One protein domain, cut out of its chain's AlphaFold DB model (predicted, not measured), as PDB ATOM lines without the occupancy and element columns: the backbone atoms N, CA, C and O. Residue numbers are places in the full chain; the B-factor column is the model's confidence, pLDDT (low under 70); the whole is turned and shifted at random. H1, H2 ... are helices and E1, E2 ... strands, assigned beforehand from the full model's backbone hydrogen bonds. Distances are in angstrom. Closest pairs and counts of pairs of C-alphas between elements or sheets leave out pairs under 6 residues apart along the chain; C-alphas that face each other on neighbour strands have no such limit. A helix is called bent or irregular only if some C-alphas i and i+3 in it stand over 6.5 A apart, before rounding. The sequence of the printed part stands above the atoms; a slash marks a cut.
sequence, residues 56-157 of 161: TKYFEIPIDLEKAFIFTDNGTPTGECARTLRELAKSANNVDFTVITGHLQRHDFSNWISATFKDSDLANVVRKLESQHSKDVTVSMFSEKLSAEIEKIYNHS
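What this domain is: This is residues 56 to 157 of the 161 residues of an uncharacterized protein of Desulfofustis sp (UniProt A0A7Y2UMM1). Four helices, H2, H6, H5 and H4, run roughly along the longest axis and make a trough, each side by side with the next and running opposite ways; the strand hairpin E1 and E2 covers the open side between H2 and H4. H3 crosses one end of the trough, and the short H1 sits at the other end. The printed part has 102 residues with six named helices and two named strands, in the order H1 E1 E2 H2 H3 H4 H5 H6, and the class is mostly helix. Its one sheet has the order E1 - E2 and is antiparallel. The whole is compact, with a radius of gyration of the C-alphas of 12.4 A, and rounded, with spans of 33 by 27 by 21 A.

Where its parts are: Begin at C-alpha 56, at (-7.735, -42.002, -10.184), where H1, residues 56 to 60, starts. Go on to C-alpha 69 at (-9.216, -24.046, -4.769): from there E1, residues 69 to 73, runs 13.1 A to C-alpha 73. E2, residues 76 to 82, then comes back over 15.8 A. Next you find H2, residues 85 to 92, 10.5 A long, and H3, residues 97 to 106, 14.5 A long. H4, residues 108 to 117, measures 13.7 A, and H5, residues 120 to 132, measures 18.5 A. The longest helix is H6, residues 136 to 155, which runs 29.4 A to C-alpha 155 at (-0.561, -41.385, -15.146). H6 is irregular, but only just: C-alphas 137 and 140 are 6.6 A apart.

How they stand to each other: Look first at the hairpin of E1 and E2, antiparallel at 150 degrees between their directions; N 69 and O 82 are 2.8 A apart and N 78 and O 71 are 2.9 A apart, both within hydrogen-bond range. From this sheet, the closest C-alphas of E2 and H2 are those of Ala 82 and Leu 88, at 4.9 A. The closest of E1 and H3 are those of Asp 73 and Val 99, at 5.0 A, and the closest of E1 and H4 are those of Phe 69 and Trp 112, at 6.9 A. H2 and H4 are apart, but only just, with their closest C-alphas at 8.3 A. Farther out, residues 143 to 150 of H6 touch H2, closest at the C-alphas of Ala 89 and Ser 147, 4.9 A, with a shallow tilt of 18 degrees, opposite ways. H5 and H6 form a helical hairpin at a shallow tilt of 19 degrees; their closest C-alphas, of Leu 129 and Phe 142, are 6.6 A apart. H4 and H5 form another, at a shallow tilt of 5 degrees, with the C-alphas of Ser 110 and Ala 123 closest at 4.5 A. The helix packing is mostly aligned. Residues 136 to 140 of H6 touch H3, closest at the C-alphas of Phe 97 and Val 139, 6.4 A; the two are about perpendicular, but only just, at 72 degrees. H3 and H5 touch only at their ends, where the C-alphas of Leu 104 and Glu 130 are closest at 4.9 A. H1 touches H2, closest at the C-alphas of Phe 59 and Leu 85, 5.2 A. In H2, H3, H4 and H5 every O i to N i+4 pair is within hydrogen-bond range; in H6 13 of 16 are, and in H1 0 of 1, with 0 of its 2 O i to N i+3 pairs.

The domain as a whole: The two C-alphas farthest apart, those of Asn 74 and Ser 157, are 37.7 A apart, while the first and last printed C-alphas are 8.7 A apart. The printed part has no cut. No link is long: that from H1 to E1 is short, with 8 residues, and the others are tight. The mean pLDDT of the printed part is 85.2; look for values under 70 at residues 56 to 60, 136 to 137 and 154 to 157.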
ATOM      1  N   THR A  56      -6.742 -42.275  -9.121       55.50
ATOM      2  CA  THR A  56      -7.735 -42.002 -10.184       55.50
ATOM      3  C   THR A  56      -8.979 -41.257  -9.676       55.50
ATOM      4  O   THR A  56      -9.514 -40.403 -10.373       55.50
ATOM      5  N   LYS A  57      -9.426 -41.520  -8.433       57.38
ATOM      6  CA  LYS A  57     -10.613 -40.854  -7.865       57.38
ATOM      7  C   LYS A  57     -10.391 -39.349  -7.691       57.38
ATOM      8  O   LYS A  57     -11.275 -38.597  -8.054       57.38
ATOM      9  N   TYR A  58      -9.259 -38.887  -7.166       60.59
ATOM     10  CA  TYR A  58      -9.081 -37.452  -6.880       60.59
ATOM     11  C   TYR A  58      -8.544 -36.633  -8.057       60.59
ATOM     12  O   TYR A  58      -8.657 -35.406  -8.063       60.59
ATOM     13  N   PHE A  59      -7.991 -37.302  -9.070       64.94
ATOM     14  CA  PHE A  59      -7.600 -36.647 -10.313       64.94
ATOM     15  C   PHE A  59      -8.812 -36.201 -11.141       64.94
ATOM     16  O   PHE A  59      -8.757 -35.149 -11.773       64.94
ATOM     17  N   GLU A  60      -9.906 -36.972 -11.107       64.06
ATOM     18  CA  GLU A  60     -11.059 -36.755 -11.993       64.06
ATOM     19  C   GLU A  60     -12.389 -36.526 -11.273       64.06
ATOM     20  O   GLU A  60     -13.290 -35.940 -11.868       64.06
ATOM     21  N   ILE A  61     -12.547 -36.945 -10.011       72.94
ATOM     22  CA  ILE A  61     -13.807 -36.736  -9.285       72.94
ATOM     23  C   ILE A  61     -13.764 -35.373  -8.585       72.94
ATOM     24  O   ILE A  61     -12.942 -35.183  -7.683       72.94
ATOM     25  N   PRO A  62     -14.654 -34.436  -8.962       80.12
ATOM     26  CA  PRO A  62     -14.690 -33.107  -8.378       80.12
ATOM     27  C   PRO A  62     -15.091 -33.166  -6.906       80.12
ATOM     28  O   PRO A  62     -16.023 -33.873  -6.522       80.12
ATOM     29  N   ILE A  63     -14.404 -32.376  -6.089       86.19
ATOM     30  CA  ILE A  63     -14.771 -32.146  -4.688       86.19
ATOM     31  C   ILE A  63     -15.922 -31.134  -4.573       86.19
ATOM     32  O   ILE A  63     -16.289 -30.455  -5.543       86.19
ATOM     33  N   ASP A  64     -16.488 -31.015  -3.372       86.94
ATOM     34  CA  ASP A  64     -17.493 -30.000  -3.045       86.94
ATOM     35  C   ASP A  64     -16.950 -28.585  -3.281       86.94
ATOM     36  O   ASP A  64     -15.784 -28.304  -3.004       86.94
ATOM     37  N   LEU A  65     -17.807 -27.681  -3.760       86.62
ATOM     38  CA  LEU A  65     -17.412 -26.310  -4.100       86.62
ATOM     39  C   LEU A  65     -16.810 -25.554  -2.902       86.62
ATOM     40  O   LEU A  65     -15.868 -24.791  -3.074       86.62
ATOM     41  N   GLU A  66     -17.289 -25.826  -1.687       88.94
ATOM     42  CA  GLU A  66     -16.773 -25.239  -0.439       88.94
ATOM     43  C   GLU A  66     -15.301 -25.580  -0.164       88.94
ATOM     44  O   GLU A  66     -14.633 -24.893   0.604       88.94
ATOM     45  N   LYS A  67     -14.792 -26.653  -0.780       90.12
ATOM     46  CA  LYS A  67     -13.401 -27.106  -0.661       90.12
ATOM     47  C   LYS A  67     -12.589 -26.825  -1.921       90.12
ATOM     48  O   LYS A  67     -11.431 -27.232  -1.982       90.12
ATOM     49  N   ALA A  68     -13.179 -26.182  -2.931       92.88
ATOM     50  CA  ALA A  68     -12.490 -25.848  -4.169       92.88
ATOM     51  C   ALA A  68     -11.299 -24.923  -3.900       92.88
ATOM     52  O   ALA A  68     -11.321 -24.093  -2.991       92.88
ATOM     53  N   PHE A  69     -10.263 -25.051  -4.718       94.94
ATOM     54  CA  PHE A  69      -9.216 -24.046  -4.769       94.94
ATOM     55  C   PHE A  69      -9.769 -22.818  -5.485       94.94
ATOM     56  O   PHE A  69     -10.150 -22.917  -6.651       94.94
ATOM     57  N   ILE A  70      -9.830 -21.678  -4.804       94.69
ATOM     58  CA  ILE A  70     -10.280 -20.414  -5.390       94.69
ATOM     59  C   ILE A  70      -9.047 -19.579  -5.722       94.69
ATOM     60  O   ILE A  70      -8.250 -19.281  -4.832       94.69
ATOM     61  N   PHE A  71      -8.904 -19.187  -6.987       94.25
ATOM     62  CA  PHE A  71      -7.858 -18.252  -7.385       94.25
ATOM     63  C   PHE A  71      -8.267 -16.837  -6.966       94.25
ATOM     64  O   PHE A  71      -9.386 -16.391  -7.231       94.25
ATOM     65  N   THR A  72      -7.370 -16.128  -6.284       93.81
ATOM     66  CA  THR A  72      -7.635 -14.794  -5.735       93.81
ATOM     67  C   THR A  72      -6.523 -13.821  -6.090       93.81
ATOM     68  O   THR A  72      -5.359 -14.076  -5.776       93.81
ATOM     69  N   ASP A  73      -6.893 -12.671  -6.641       91.94
ATOM     70  CA  ASP A  73      -6.011 -11.519  -6.793       91.94
ATOM     71  C   ASP A  73      -6.180 -10.589  -5.588       91.94
ATOM     72  O   ASP A  73      -7.263 -10.047  -5.361       91.94
ATOM     73  N   ASN A  74      -5.135 -10.439  -4.770       87.12
ATOM     74  CA  ASN A  74      -5.147  -9.573  -3.583       87.12
ATOM     75  C   ASN A  74      -6.382  -9.768  -2.670       87.12
ATOM     76  O   ASN A  74      -6.932  -8.819  -2.115       87.12
ATOM     77  N   GLY A  75      -6.830 -11.021  -2.519       86.62
ATOM     78  CA  GLY A  75      -7.992 -11.393  -1.702       86.62
ATOM     79  C   GLY A  75      -9.346 -11.307  -2.413       86.62
ATOM     80  O   GLY A  75     -10.353 -11.704  -1.833       86.62
ATOM     81  N   THR A  76      -9.385 -10.858  -3.668       91.25
ATOM     82  CA  THR A  76     -10.596 -10.850  -4.500       91.25
ATOM     83  C   THR A  76     -10.613 -12.087  -5.401       91.25
ATOM     84  O   THR A  76      -9.651 -12.298  -6.141       91.25
ATOM     85  N   PRO A  77     -11.664 -12.927  -5.375       91.69
ATOM     86  CA  PRO A  77     -11.775 -14.068  -6.279       91.69
ATOM     87  C   PRO A  77     -11.743 -13.638  -7.748       91.69
ATOM     88  O   PRO A  77     -12.466 -12.725  -8.141       91.69
ATOM     89  N   THR A  78     -10.950 -14.324  -8.570       90.56
ATOM     90  CA  THR A  78     -10.854 -14.043 -10.015       90.56
ATOM     91  C   THR A  78     -12.018 -14.632 -10.816       90.56
ATOM     92  O   THR A  78     -12.183 -14.318 -11.990       90.56
ATOM     93  N   GLY A  79     -12.824 -15.495 -10.188       88.06
ATOM     94  CA  GLY A  79     -13.876 -16.287 -10.833       88.06
ATOM     95  C   GLY A  79     -13.414 -17.683 -11.263       88.06
ATOM     96  O   GLY A  79     -14.254 -18.558 -11.462       88.06
ATOM     97  N   GLU A  80     -12.102 -17.921 -11.322       91.06
ATOM     98  CA  GLU A  80     -11.529 -19.238 -11.599       91.06
ATOM     99  C   GLU A  80     -11.430 -20.073 -10.316       91.06
ATOM    100  O   GLU A  80     -11.033 -19.590  -9.248       91.06
ATOM    101  N   CYS A  81     -11.766 -21.357 -10.420       93.12
ATOM    102  CA  CYS A  81     -11.595 -22.307  -9.329       93.12
ATOM    103  C   CYS A  81     -11.253 -23.705  -9.842       93.12
ATOM    104  O   CYS A  81     -11.565 -24.062 -10.976       93.12
ATOM    105  N   ALA A  82     -10.637 -24.509  -8.979       93.06
ATOM    106  CA  ALA A  82     -10.343 -25.904  -9.259       93.06
ATOM    107  C   ALA A  82     -10.962 -26.826  -8.208       93.06
ATOM    108  O   ALA A  82     -10.742 -26.683  -7.004       93.06
ATOM    109  N   ARG A  83     -11.719 -27.815  -8.682       91.94
ATOM    110  CA  ARG A  83     -12.365 -28.863  -7.882       91.94
ATOM    111  C   ARG A  83     -11.689 -30.222  -8.055       91.94
ATOM    112  O   ARG A  83     -12.022 -31.168  -7.346       91.94
ATOM    113  N   THR A  84     -10.731 -30.326  -8.969       89.88
ATOM    114  CA  THR A  84      -9.876 -31.503  -9.168       89.88
ATOM    115  C   THR A  84      -8.418 -31.084  -9.334       89.88
ATOM    116  O   THR A  84      -8.123 -29.929  -9.645       89.88
ATOM    117  N   LEU A  85      -7.485 -32.028  -9.168       88.31
ATOM    118  CA  LEU A  85      -6.068 -31.779  -9.467       88.31
ATOM    119  C   LEU A  85      -5.838 -31.478 -10.960       88.31
ATOM    120  O   LEU A  85      -4.986 -30.657 -11.295       88.31
ATOM    121  N   ARG A  86      -6.633 -32.086 -11.855       85.56
ATOM    122  CA  ARG A  86      -6.603 -31.805 -13.299       85.56
ATOM    123  C   ARG A  86      -7.056 -30.375 -13.605       85.56
ATOM    124  O   ARG A  86      -6.409 -29.676 -14.381       85.56
ATOM    125  N   GLU A  87      -8.152 -29.930 -12.990       90.00
ATOM    126  CA  GLU A  87      -8.623 -28.545 -13.111       90.00
ATOM    127  C   GLU A  87      -7.615 -27.557 -12.536       90.00
ATOM    128  O   GLU A  87      -7.429 -26.497 -13.124       90.00
ATOM    129  N   LEU A  88      -6.929 -27.906 -11.442       91.25
ATOM    130  CA  LEU A  88      -5.897 -27.050 -10.865       91.25
ATOM    131  C   LEU A  88      -4.756 -26.830 -11.861       91.25
ATOM    132  O   LEU A  88      -4.414 -25.686 -12.145       91.25
ATOM    133  N   ALA A  89      -4.215 -27.914 -12.427       87.94
ATOM    134  CA  ALA A  89      -3.152 -27.856 -13.428       87.94
ATOM    135  C   ALA A  89      -3.568 -27.032 -14.657       87.94
ATOM    136  O   ALA A  89      -2.830 -26.162 -15.116       87.94
ATOM    137  N   LYS A  90      -4.790 -27.244 -15.161       88.12
ATOM    138  CA  LYS A  90      -5.321 -26.481 -16.297       88.12
ATOM    139  C   LYS A  90      -5.490 -24.996 -15.963       88.12
ATOM    140  O   LYS A  90      -5.060 -24.150 -16.739       88.12
ATOM    141  N   SER A  91      -6.113 -24.682 -14.830       90.31
ATOM    142  CA  SER A  91      -6.437 -23.302 -14.446       90.31
ATOM    143  C   SER A  91      -5.178 -22.504 -14.120       90.31
ATOM    144  O   SER A  91      -5.063 -21.356 -14.532       90.31
ATOM    145  N   ALA A  92      -4.178 -23.131 -13.492       87.12
ATOM    146  CA  ALA A  92      -2.892 -22.499 -13.200       87.12
ATOM    147  C   ALA A  92      -2.132 -22.031 -14.456       87.12
ATOM    148  O   ALA A  92      -1.302 -21.132 -14.359       87.12
ATOM    149  N   ASN A  93      -2.406 -22.614 -15.630       84.81
ATOM    150  CA  ASN A  93      -1.834 -22.164 -16.905       84.81
ATOM    151  C   ASN A  93      -2.600 -20.992 -17.545       84.81
ATOM    152  O   ASN A  93      -2.061 -20.333 -18.429       84.81
ATOM    153  N   ASN A  94      -3.845 -20.737 -17.130       85.69
ATOM    154  CA  ASN A  94      -4.719 -19.726 -17.740       85.69
ATOM    155  C   ASN A  94      -4.873 -18.458 -16.890       85.69
ATOM    156  O   ASN A  94      -5.337 -17.436 -17.387       85.69
ATOM    157  N   VAL A  95      -4.532 -18.536 -15.605       87.88
ATOM    158  CA  VAL A  95      -4.636 -17.430 -14.650       87.88
ATOM    159  C   VAL A  95      -3.415 -16.508 -14.761       87.88
ATOM    160  O   VAL A  95      -2.308 -16.961 -15.047       87.88
ATOM    161  N   ASP A  96      -3.621 -15.208 -14.525       88.19
ATOM    162  CA  ASP A  96      -2.567 -14.188 -14.560       88.19
ATOM    163  C   ASP A  96      -1.397 -14.536 -13.620       88.19
ATOM    164  O   ASP A  96      -1.588 -15.028 -12.501       88.19
ATOM    165  N   PHE A  97      -0.170 -14.249 -14.062       86.00
ATOM    166  CA  PHE A  97       1.043 -14.540 -13.303       86.00
ATOM    167  C   PHE A  97       1.037 -13.882 -11.918       86.00
ATOM    168  O   PHE A  97       1.507 -14.491 -10.963       86.00
ATOM    169  N   THR A  98       0.473 -12.681 -11.781       87.88
ATOM    170  CA  THR A  98       0.396 -11.945 -10.508       87.88
ATOM    171  C   THR A  98      -0.408 -12.707  -9.455       87.88
ATOM    172  O   THR A  98       0.004 -12.810  -8.295       87.88
ATOM    173  N   VAL A  99      -1.513 -13.325  -9.877       91.81
ATOM    174  CA  VAL A  99      -2.372 -14.162  -9.036       91.81
ATOM    175  C   VAL A  99      -1.622 -15.414  -8.603       91.81
ATOM    176  O   VAL A  99      -1.596 -15.741  -7.413       91.81
ATOM    177  N   ILE A 100      -0.951 -16.086  -9.545       92.00
ATOM    178  CA  ILE A 100      -0.144 -17.270  -9.236       92.00
ATOM    179  C   ILE A 100       0.971 -16.909  -8.252       92.00
ATOM    180  O   ILE A 100       1.077 -17.564  -7.217       92.00
ATOM    181  N   THR A 101       1.738 -15.840  -8.492       90.56
ATOM    182  CA  THR A 101       2.808 -15.371  -7.594       90.56
ATOM    183  C   THR A 101       2.309 -15.204  -6.160       90.56
ATOM    184  O   THR A 101       2.956 -15.683  -5.225       90.56
ATOM    185  N   GLY A 102       1.138 -14.586  -5.972       91.56
ATOM    186  CA  GLY A 102       0.534 -14.422  -4.650       91.56
ATOM    187  C   GLY A 102       0.259 -15.758  -3.950       91.56
ATOM    188  O   GLY A 102       0.592 -15.921  -2.774       91.56
ATOM    189  N   HIS A 103      -0.300 -16.733  -4.669       94.00
ATOM    190  CA  HIS A 103      -0.545 -18.077  -4.133       94.00
ATOM    191  C   HIS A 103       0.751 -18.852  -3.850       94.00
ATOM    192  O   HIS A 103       0.839 -19.532  -2.825       94.00
ATOM    193  N   LEU A 104       1.781 -18.714  -4.697       93.19
ATOM    194  CA  LEU A 104       3.089 -19.348  -4.490       93.19
ATOM    195  C   LEU A 104       3.760 -18.859  -3.207       93.19
ATOM    196  O   LEU A 104       4.281 -19.666  -2.440       93.19
ATOM    197  N   GLN A 105       3.727 -17.550  -2.948       90.81
ATOM    198  CA  GLN A 105       4.331 -16.956  -1.751       90.81
ATOM    199  C   GLN A 105       3.670 -17.434  -0.451       90.81
ATOM    200  O   GLN A 105       4.340 -17.541   0.576       90.81
ATOM    201  N   ARG A 106       2.368 -17.737  -0.489       93.00
ATOM    202  CA  ARG A 106       1.602 -18.237   0.665       93.00
ATOM    203  C   ARG A 106       1.572 -19.760   0.780       93.00
ATOM    204  O   ARG A 106       1.071 -20.276   1.778       93.00
ATOM    205  N   HIS A 107       2.143 -20.470  -0.193       94.62
ATOM    206  CA  HIS A 107       2.085 -21.929  -0.285       94.62
ATOM    207  C   HIS A 107       0.657 -22.487  -0.387       94.62
ATOM    208  O   HIS A 107       0.346 -23.556   0.145       94.62
ATOM    209  N   ASP A 108      -0.243 -21.747  -1.038       95.31
ATOM    210  CA  ASP A 108      -1.664 -22.092  -1.055       95.31
ATOM    211  C   ASP A 108      -1.928 -23.428  -1.766       95.31
ATOM    212  O   ASP A 108      -2.800 -24.184  -1.331       95.31
ATOM    213  N   PHE A 109      -1.167 -23.767  -2.816       95.00
ATOM    214  CA  PHE A 109      -1.380 -25.004  -3.571       95.00
ATOM    215  C   PHE A 109      -1.022 -26.224  -2.727       95.00
ATOM    216  O   PHE A 109      -1.825 -27.151  -2.603       95.00
ATOM    217  N   SER A 110       0.161 -26.229  -2.108       94.94
ATOM    218  CA  SER A 110       0.578 -27.359  -1.269       94.94
ATOM    219  C   SER A 110      -0.303 -27.514  -0.027       94.94
ATOM    220  O   SER A 110      -0.670 -28.639   0.335       94.94
ATOM    221  N   ASN A 111      -0.713 -26.398   0.583       95.75
ATOM    222  CA  ASN A 111      -1.642 -26.394   1.711       95.75
ATOM    223  C   ASN A 111      -3.004 -26.975   1.320       95.75
ATOM    224  O   ASN A 111      -3.521 -27.844   2.025       95.75
ATOM    225  N   TRP A 112      -3.562 -26.552   0.183       95.00
ATOM    226  CA  TRP A 112      -4.833 -27.072  -0.311       95.00
ATOM    227  C   TRP A 112      -4.762 -28.570  -0.615       95.00
ATOM    228  O   TRP A 112      -5.628 -29.324  -0.174       95.00
ATOM    229  N   ILE A 113      -3.703 -29.029  -1.291       91.00
ATOM    230  CA  ILE A 113      -3.526 -30.449  -1.628       91.00
ATOM    231  C   ILE A 113      -3.476 -31.312  -0.358       91.00
ATOM    232  O   ILE A 113      -4.202 -32.304  -0.243       91.00
ATOM    233  N   SER A 114      -2.670 -30.902   0.624       91.00
ATOM    234  CA  SER A 114      -2.548 -31.598   1.907       91.00
ATOM    235  C   SER A 114      -3.861 -31.585   2.697       91.00
ATOM    236  O   SER A 114      -4.277 -32.606   3.248       91.00
ATOM    237  N   ALA A 115      -4.561 -30.449   2.737       89.88
ATOM    238  CA  ALA A 115      -5.792 -30.302   3.502       89.88
ATOM    239  C   ALA A 115      -6.957 -31.102   2.902       89.88
ATOM    240  O   ALA A 115      -7.668 -31.784   3.651       89.88
ATOM    241  N   THR A 116      -7.120 -31.044   1.580       89.31
ATOM    242  CA  THR A 116      -8.274 -31.575   0.844       89.31
ATOM    243  C   THR A 116      -8.107 -33.044   0.478       89.31
ATOM    244  O   THR A 116      -9.008 -33.843   0.734       89.31
ATOM    245  N   PHE A 117      -6.955 -33.424  -0.080       83.56
ATOM    246  CA  PHE A 117      -6.729 -34.781  -0.592       83.56
ATOM    247  C   PHE A 117      -5.954 -35.672   0.377       83.56
ATOM    248  O   PHE A 117      -5.875 -36.878   0.158       83.56
ATOM    249  N   LYS A 118      -5.403 -35.097   1.459       84.06
ATOM    250  CA  LYS A 118      -4.532 -35.799   2.418       84.06
ATOM    251  C   LYS A 118      -3.321 -36.465   1.743       84.06
ATOM    252  O   LYS A 118      -2.766 -37.419   2.279       84.06
ATOM    253  N   ASP A 119      -2.909 -35.944   0.587       85.38
ATOM    254  CA  ASP A 119      -1.756 -36.413  -0.183       85.38
ATOM    255  C   ASP A 119      -0.514 -35.619   0.240       85.38
ATOM    256  O   ASP A 119      -0.181 -34.574  -0.324       85.38
ATOM    257  N   SER A 120       0.141 -36.090   1.305       85.06
ATOM    258  CA  SER A 120       1.346 -35.453   1.839       85.06
ATOM    259  C   SER A 120       2.526 -35.522   0.873       85.06
ATOM    260  O   SER A 120       3.378 -34.637   0.896       85.06
ATOM    261  N   ASP A 121       2.584 -36.550   0.028       85.44
ATOM    262  CA  ASP A 121       3.699 -36.752  -0.893       85.44
ATOM    263  C   ASP A 121       3.639 -35.720  -2.018       85.44
ATOM    264  O   ASP A 121       4.598 -34.963  -2.200       85.44
ATOM    265  N   LEU A 122       2.488 -35.597  -2.693       86.31
ATOM    266  CA  LEU A 122       2.280 -34.552  -3.697       86.31
ATOM    267  C   LEU A 122       2.414 -33.158  -3.073       86.31
ATOM    268  O   LEU A 122       3.100 -32.305  -3.636       86.31
ATOM    269  N   ALA A 123       1.819 -32.924  -1.897       90.62
ATOM    270  CA  ALA A 123       1.905 -31.629  -1.228       90.62
ATOM    271  C   ALA A 123       3.360 -31.216  -0.949       90.62
ATOM    272  O   ALA A 123       3.728 -30.066  -1.176       90.62
ATOM    273  N   ASN A 124       4.215 -32.149  -0.521       91.25
ATOM    274  CA  ASN A 124       5.631 -31.874  -0.278       91.25
ATOM    275  C   ASN A 124       6.403 -31.557  -1.564       91.25
ATOM    276  O   ASN A 124       7.292 -30.701  -1.544       91.25
ATOM    277  N   VAL A 125       6.091 -32.229  -2.676       91.44
ATOM    278  CA  VAL A 125       6.717 -31.919  -3.969       91.44
ATOM    279  C   VAL A 125       6.276 -30.540  -4.460       91.44
ATOM    280  O   VAL A 125       7.128 -29.710  -4.782       91.44
ATOM    281  N   VAL A 126       4.972 -30.254  -4.429       92.25
ATOM    282  CA  VAL A 126       4.420 -28.949  -4.823       92.25
ATOM    283  C   VAL A 126       4.986 -27.831  -3.955       92.25
ATOM    284  O   VAL A 126       5.394 -26.803  -4.484       92.25
ATOM    285  N   ARG A 127       5.142 -28.050  -2.647       94.31
ATOM    286  CA  ARG A 127       5.726 -27.052  -1.744       94.31
ATOM    287  C   ARG A 127       7.142 -26.644  -2.143       94.31
ATOM    288  O   ARG A 127       7.489 -25.467  -2.085       94.31
ATOM    289  N   LYS A 128       7.963 -27.604  -2.581       92.38
ATOM    290  CA  LYS A 128       9.311 -27.316  -3.097       92.38
ATOM    291  C   LYS A 128       9.248 -26.496  -4.385       92.38
ATOM    292  O   LYS A 128      10.047 -25.575  -4.541       92.38
ATOM    293  N   LEU A 129       8.307 -26.808  -5.278       91.75
ATOM    294  CA  LEU A 129       8.089 -26.036  -6.504       91.75
ATOM    295  C   LEU A 129       7.670 -24.597  -6.185       91.75
ATOM    296  O   LEU A 129       8.251 -23.674  -6.751       91.75
ATOM    297  N   GLU A 130       6.746 -24.397  -5.243       93.00
ATOM    298  CA  GLU A 130       6.309 -23.067  -4.802       93.00
ATOM    299  C   GLU A 130       7.483 -22.232  -4.272       93.00
ATOM    300  O   GLU A 130       7.679 -21.096  -4.704       93.00
ATOM    301  N   SER A 131       8.330 -22.811  -3.412       90.38
ATOM    302  CA  SER A 131       9.511 -22.113  -2.879       90.38
ATOM    303  C   SER A 131      10.526 -21.719  -3.957       90.38
ATOM    304  O   SER A 131      11.245 -20.736  -3.794       90.38
ATOM    305  N   GLN A 132      10.619 -22.488  -5.044       87.44
ATOM    306  CA  GLN A 132      11.574 -22.244  -6.129       87.44
ATOM    307  C   GLN A 132      11.093 -21.191  -7.136       87.44
ATOM    308  O   GLN A 132      11.922 -20.554  -7.788       87.44
ATOM    309  N   HIS A 133       9.778 -21.015  -7.279       83.88
ATOM    310  CA  HIS A 133       9.191 -20.263  -8.390       83.88
ATOM    311  C   HIS A 133       8.390 -19.030  -7.948       83.88
ATOM    312  O   HIS A 133       7.618 -18.488  -8.725       83.88
ATOM    313  N   SER A 134       8.599 -18.530  -6.728       76.12
ATOM    314  CA  SER A 134       7.894 -17.360  -6.175       76.12
ATOM    315  C   SER A 134       8.257 -15.997  -6.806       76.12
ATOM    316  O   SER A 134       7.927 -14.956  -6.239       76.12
ATOM    317  N   LYS A 135       8.950 -15.981  -7.956       75.56
ATOM    318  CA  LYS A 135       9.396 -14.775  -8.678       75.56
ATOM    319  C   LYS A 135       8.799 -14.751 -10.088       75.56
ATOM    320  O   LYS A 135       8.730 -15.791 -10.729       75.56
ATOM    321  N   ASP A 136       8.485 -13.568 -10.616       65.38
ATOM    322  CA  ASP A 136       7.709 -13.403 -11.862       65.38
ATOM    323  C   ASP A 136       8.203 -14.229 -13.066       65.38
ATOM    324  O   ASP A 136       7.416 -14.911 -13.713       65.38
ATOM    325  N   VAL A 137       9.512 -14.250 -13.348       66.06
ATOM    326  CA  VAL A 137      10.069 -15.023 -14.481       66.06
ATOM    327  C   VAL A 137       9.912 -16.537 -14.295       66.06
ATOM    328  O   VAL A 137       9.777 -17.270 -15.273       66.06
ATOM    329  N   THR A 138       9.922 -17.025 -13.054       78.12
ATOM    330  CA  THR A 138       9.875 -18.458 -12.746       78.12
ATOM    331  C   THR A 138       8.450 -18.981 -12.560       78.12
ATOM    332  O   THR A 138       8.240 -20.189 -12.621       78.12
ATOM    333  N   VAL A 139       7.455 -18.103 -12.429       77.75
ATOM    334  CA  VAL A 139       6.034 -18.468 -12.289       77.75
ATOM    335  C   VAL A 139       5.504 -19.216 -13.513       77.75
ATOM    336  O   VAL A 139       4.795 -20.206 -13.363       77.75
ATOM    337  N   SER A 140       5.898 -18.816 -14.722       73.56
ATOM    338  CA  SER A 140       5.522 -19.541 -15.949       73.56
ATOM    339  C   SER A 140       5.987 -21.004 -15.915       73.56
ATOM    340  O   SER A 140       5.222 -21.920 -16.206       73.56
ATOM    341  N   MET A 141       7.212 -21.239 -15.434       83.25
ATOM    342  CA  MET A 141       7.768 -22.582 -15.263       83.25
ATOM    343  C   MET A 141       7.096 -23.367 -14.130       83.25
ATOM    344  O   MET A 141       7.191 -24.595 -14.101       83.25
ATOM    345  N   PHE A 142       6.450 -22.692 -13.172       88.12
ATOM    346  CA  PHE A 142       5.729 -23.368 -12.096       88.12
ATOM    347  C   PHE A 142       4.525 -24.125 -12.638       88.12
ATOM    348  O   PHE A 142       4.407 -25.311 -12.347       88.12
ATOM    349  N   SER A 143       3.655 -23.481 -13.419       85.31
ATOM    350  CA  SER A 143       2.414 -24.108 -13.891       85.31
ATOM    351  C   SER A 143       2.693 -25.315 -14.794       85.31
ATOM    352  O   SER A 143       2.051 -26.361 -14.650       85.31
ATOM    353  N   GLU A 144       3.734 -25.230 -15.629       85.12
ATOM    354  CA  GLU A 144       4.236 -26.360 -16.419       85.12
ATOM    355  C   GLU A 144       4.731 -27.508 -15.528       85.12
ATOM    356  O   GLU A 144       4.316 -28.656 -15.696       85.12
ATOM    357  N   LYS A 145       5.582 -27.217 -14.533       87.31
ATOM    358  CA  LYS A 145       6.121 -28.238 -13.617       87.31
ATOM    359  C   LYS A 145       5.060 -28.843 -12.708       87.31
ATOM    360  O   LYS A 145       5.111 -30.039 -12.439       87.31
ATOM    361  N   LEU A 146       4.111 -28.037 -12.238       87.25
ATOM    362  CA  LEU A 146       2.966 -28.487 -11.456       87.25
ATOM    363  C   LEU A 146       2.153 -29.494 -12.272       87.25
ATOM    364  O   LEU A 146       1.866 -30.583 -11.782       87.25
ATOM    365  N   SER A 147       1.839 -29.147 -13.521       85.62
ATOM    366  CA  SER A 147       1.110 -30.026 -14.438       85.62
ATOM    367  C   SER A 147       1.875 -31.331 -14.664       85.62
ATOM    368  O   SER A 147       1.316 -32.407 -14.467       85.62
ATOM    369  N   ALA A 148       3.172 -31.246 -14.974       85.56
ATOM    370  CA  ALA A 148       4.020 -32.409 -15.215       85.56
ATOM    371  C   ALA A 148       4.129 -33.338 -13.995       85.56
ATOM    372  O   ALA A 148       4.101 -34.557 -14.146       85.56
ATOM    373  N   GLU A 149       4.241 -32.795 -12.781       86.44
ATOM    374  CA  GLU A 149       4.359 -33.618 -11.575       86.44
ATOM    375  C   GLU A 149       3.024 -34.272 -11.197       86.44
ATOM    376  O   GLU A 149       2.997 -35.453 -10.844       86.44
ATOM    377  N   ILE A 150       1.911 -33.541 -11.330       82.56
ATOM    378  CA  ILE A 150       0.572 -34.111 -11.156       82.56
ATOM    379  C   ILE A 150       0.362 -35.233 -12.185       82.56
ATOM    380  O   ILE A 150      -0.028 -36.335 -11.812       82.56
ATOM    381  N   GLU A 151       0.678 -35.021 -13.461       79.00
ATOM    382  CA  GLU A 151       0.544 -36.065 -14.482       79.00
ATOM    383  C   GLU A 151       1.472 -37.253 -14.234       79.00
ATOM    384  O   GLU A 151       1.033 -38.394 -14.312       79.00
ATOM    385  N   LYS A 152       2.736 -37.030 -13.875       78.38
ATOM    386  CA  LYS A 152       3.684 -38.108 -13.564       78.38
ATOM    387  C   LYS A 152       3.188 -38.977 -12.415       78.38
ATOM    388  O   LYS A 152       3.256 -40.199 -12.485       78.38
ATOM    389  N   ILE A 153       2.693 -38.361 -11.349       72.69
ATOM    390  CA  ILE A 153       2.157 -39.095 -10.208       72.69
ATOM    391  C   ILE A 153       0.897 -39.850 -10.676       72.69
ATOM    392  O   ILE A 153       0.784 -41.052 -10.465       72.69
ATOM    393  N   TYR A 154      -0.018 -39.227 -11.406       69.31
ATOM    394  CA  TYR A 154      -1.333 -39.822 -11.643       69.31
ATOM    395  C   TYR A 154      -1.462 -40.692 -12.919       69.31
ATOM    396  O   TYR A 154      -2.312 -41.581 -12.931       69.31
ATOM    397  N   ASN A 155      -0.582 -40.563 -13.921       62.66
ATOM    398  CA  ASN A 155      -0.561 -41.385 -15.146       62.66
ATOM    399  C   ASN A 155       0.312 -42.646 -15.025       62.66
ATOM    400  O   ASN A 155      -0.055 -43.691 -15.558       62.66
ATOM    401  N   HIS A 156       1.423 -42.615 -14.277       51.81
ATOM    402  CA  HIS A 156       2.341 -43.769 -14.160       51.81
ATOM    403  C   HIS A 156       1.749 -44.964 -13.383       51.81
ATOM    404  O   HIS A 156       2.357 -46.025 -13.290       51.81
ATOM    405  N   SER A 157       0.550 -44.811 -12.810       48.66
ATOM    406  CA  SER A 157      -0.212 -45.920 -12.221       48.66
ATOM    407  C   SER A 157      -1.208 -46.573 -13.169       48.66
ATOM    408  O   SER A 157      -1.713 -47.637 -12.825       48.66
TER     409      SER A 157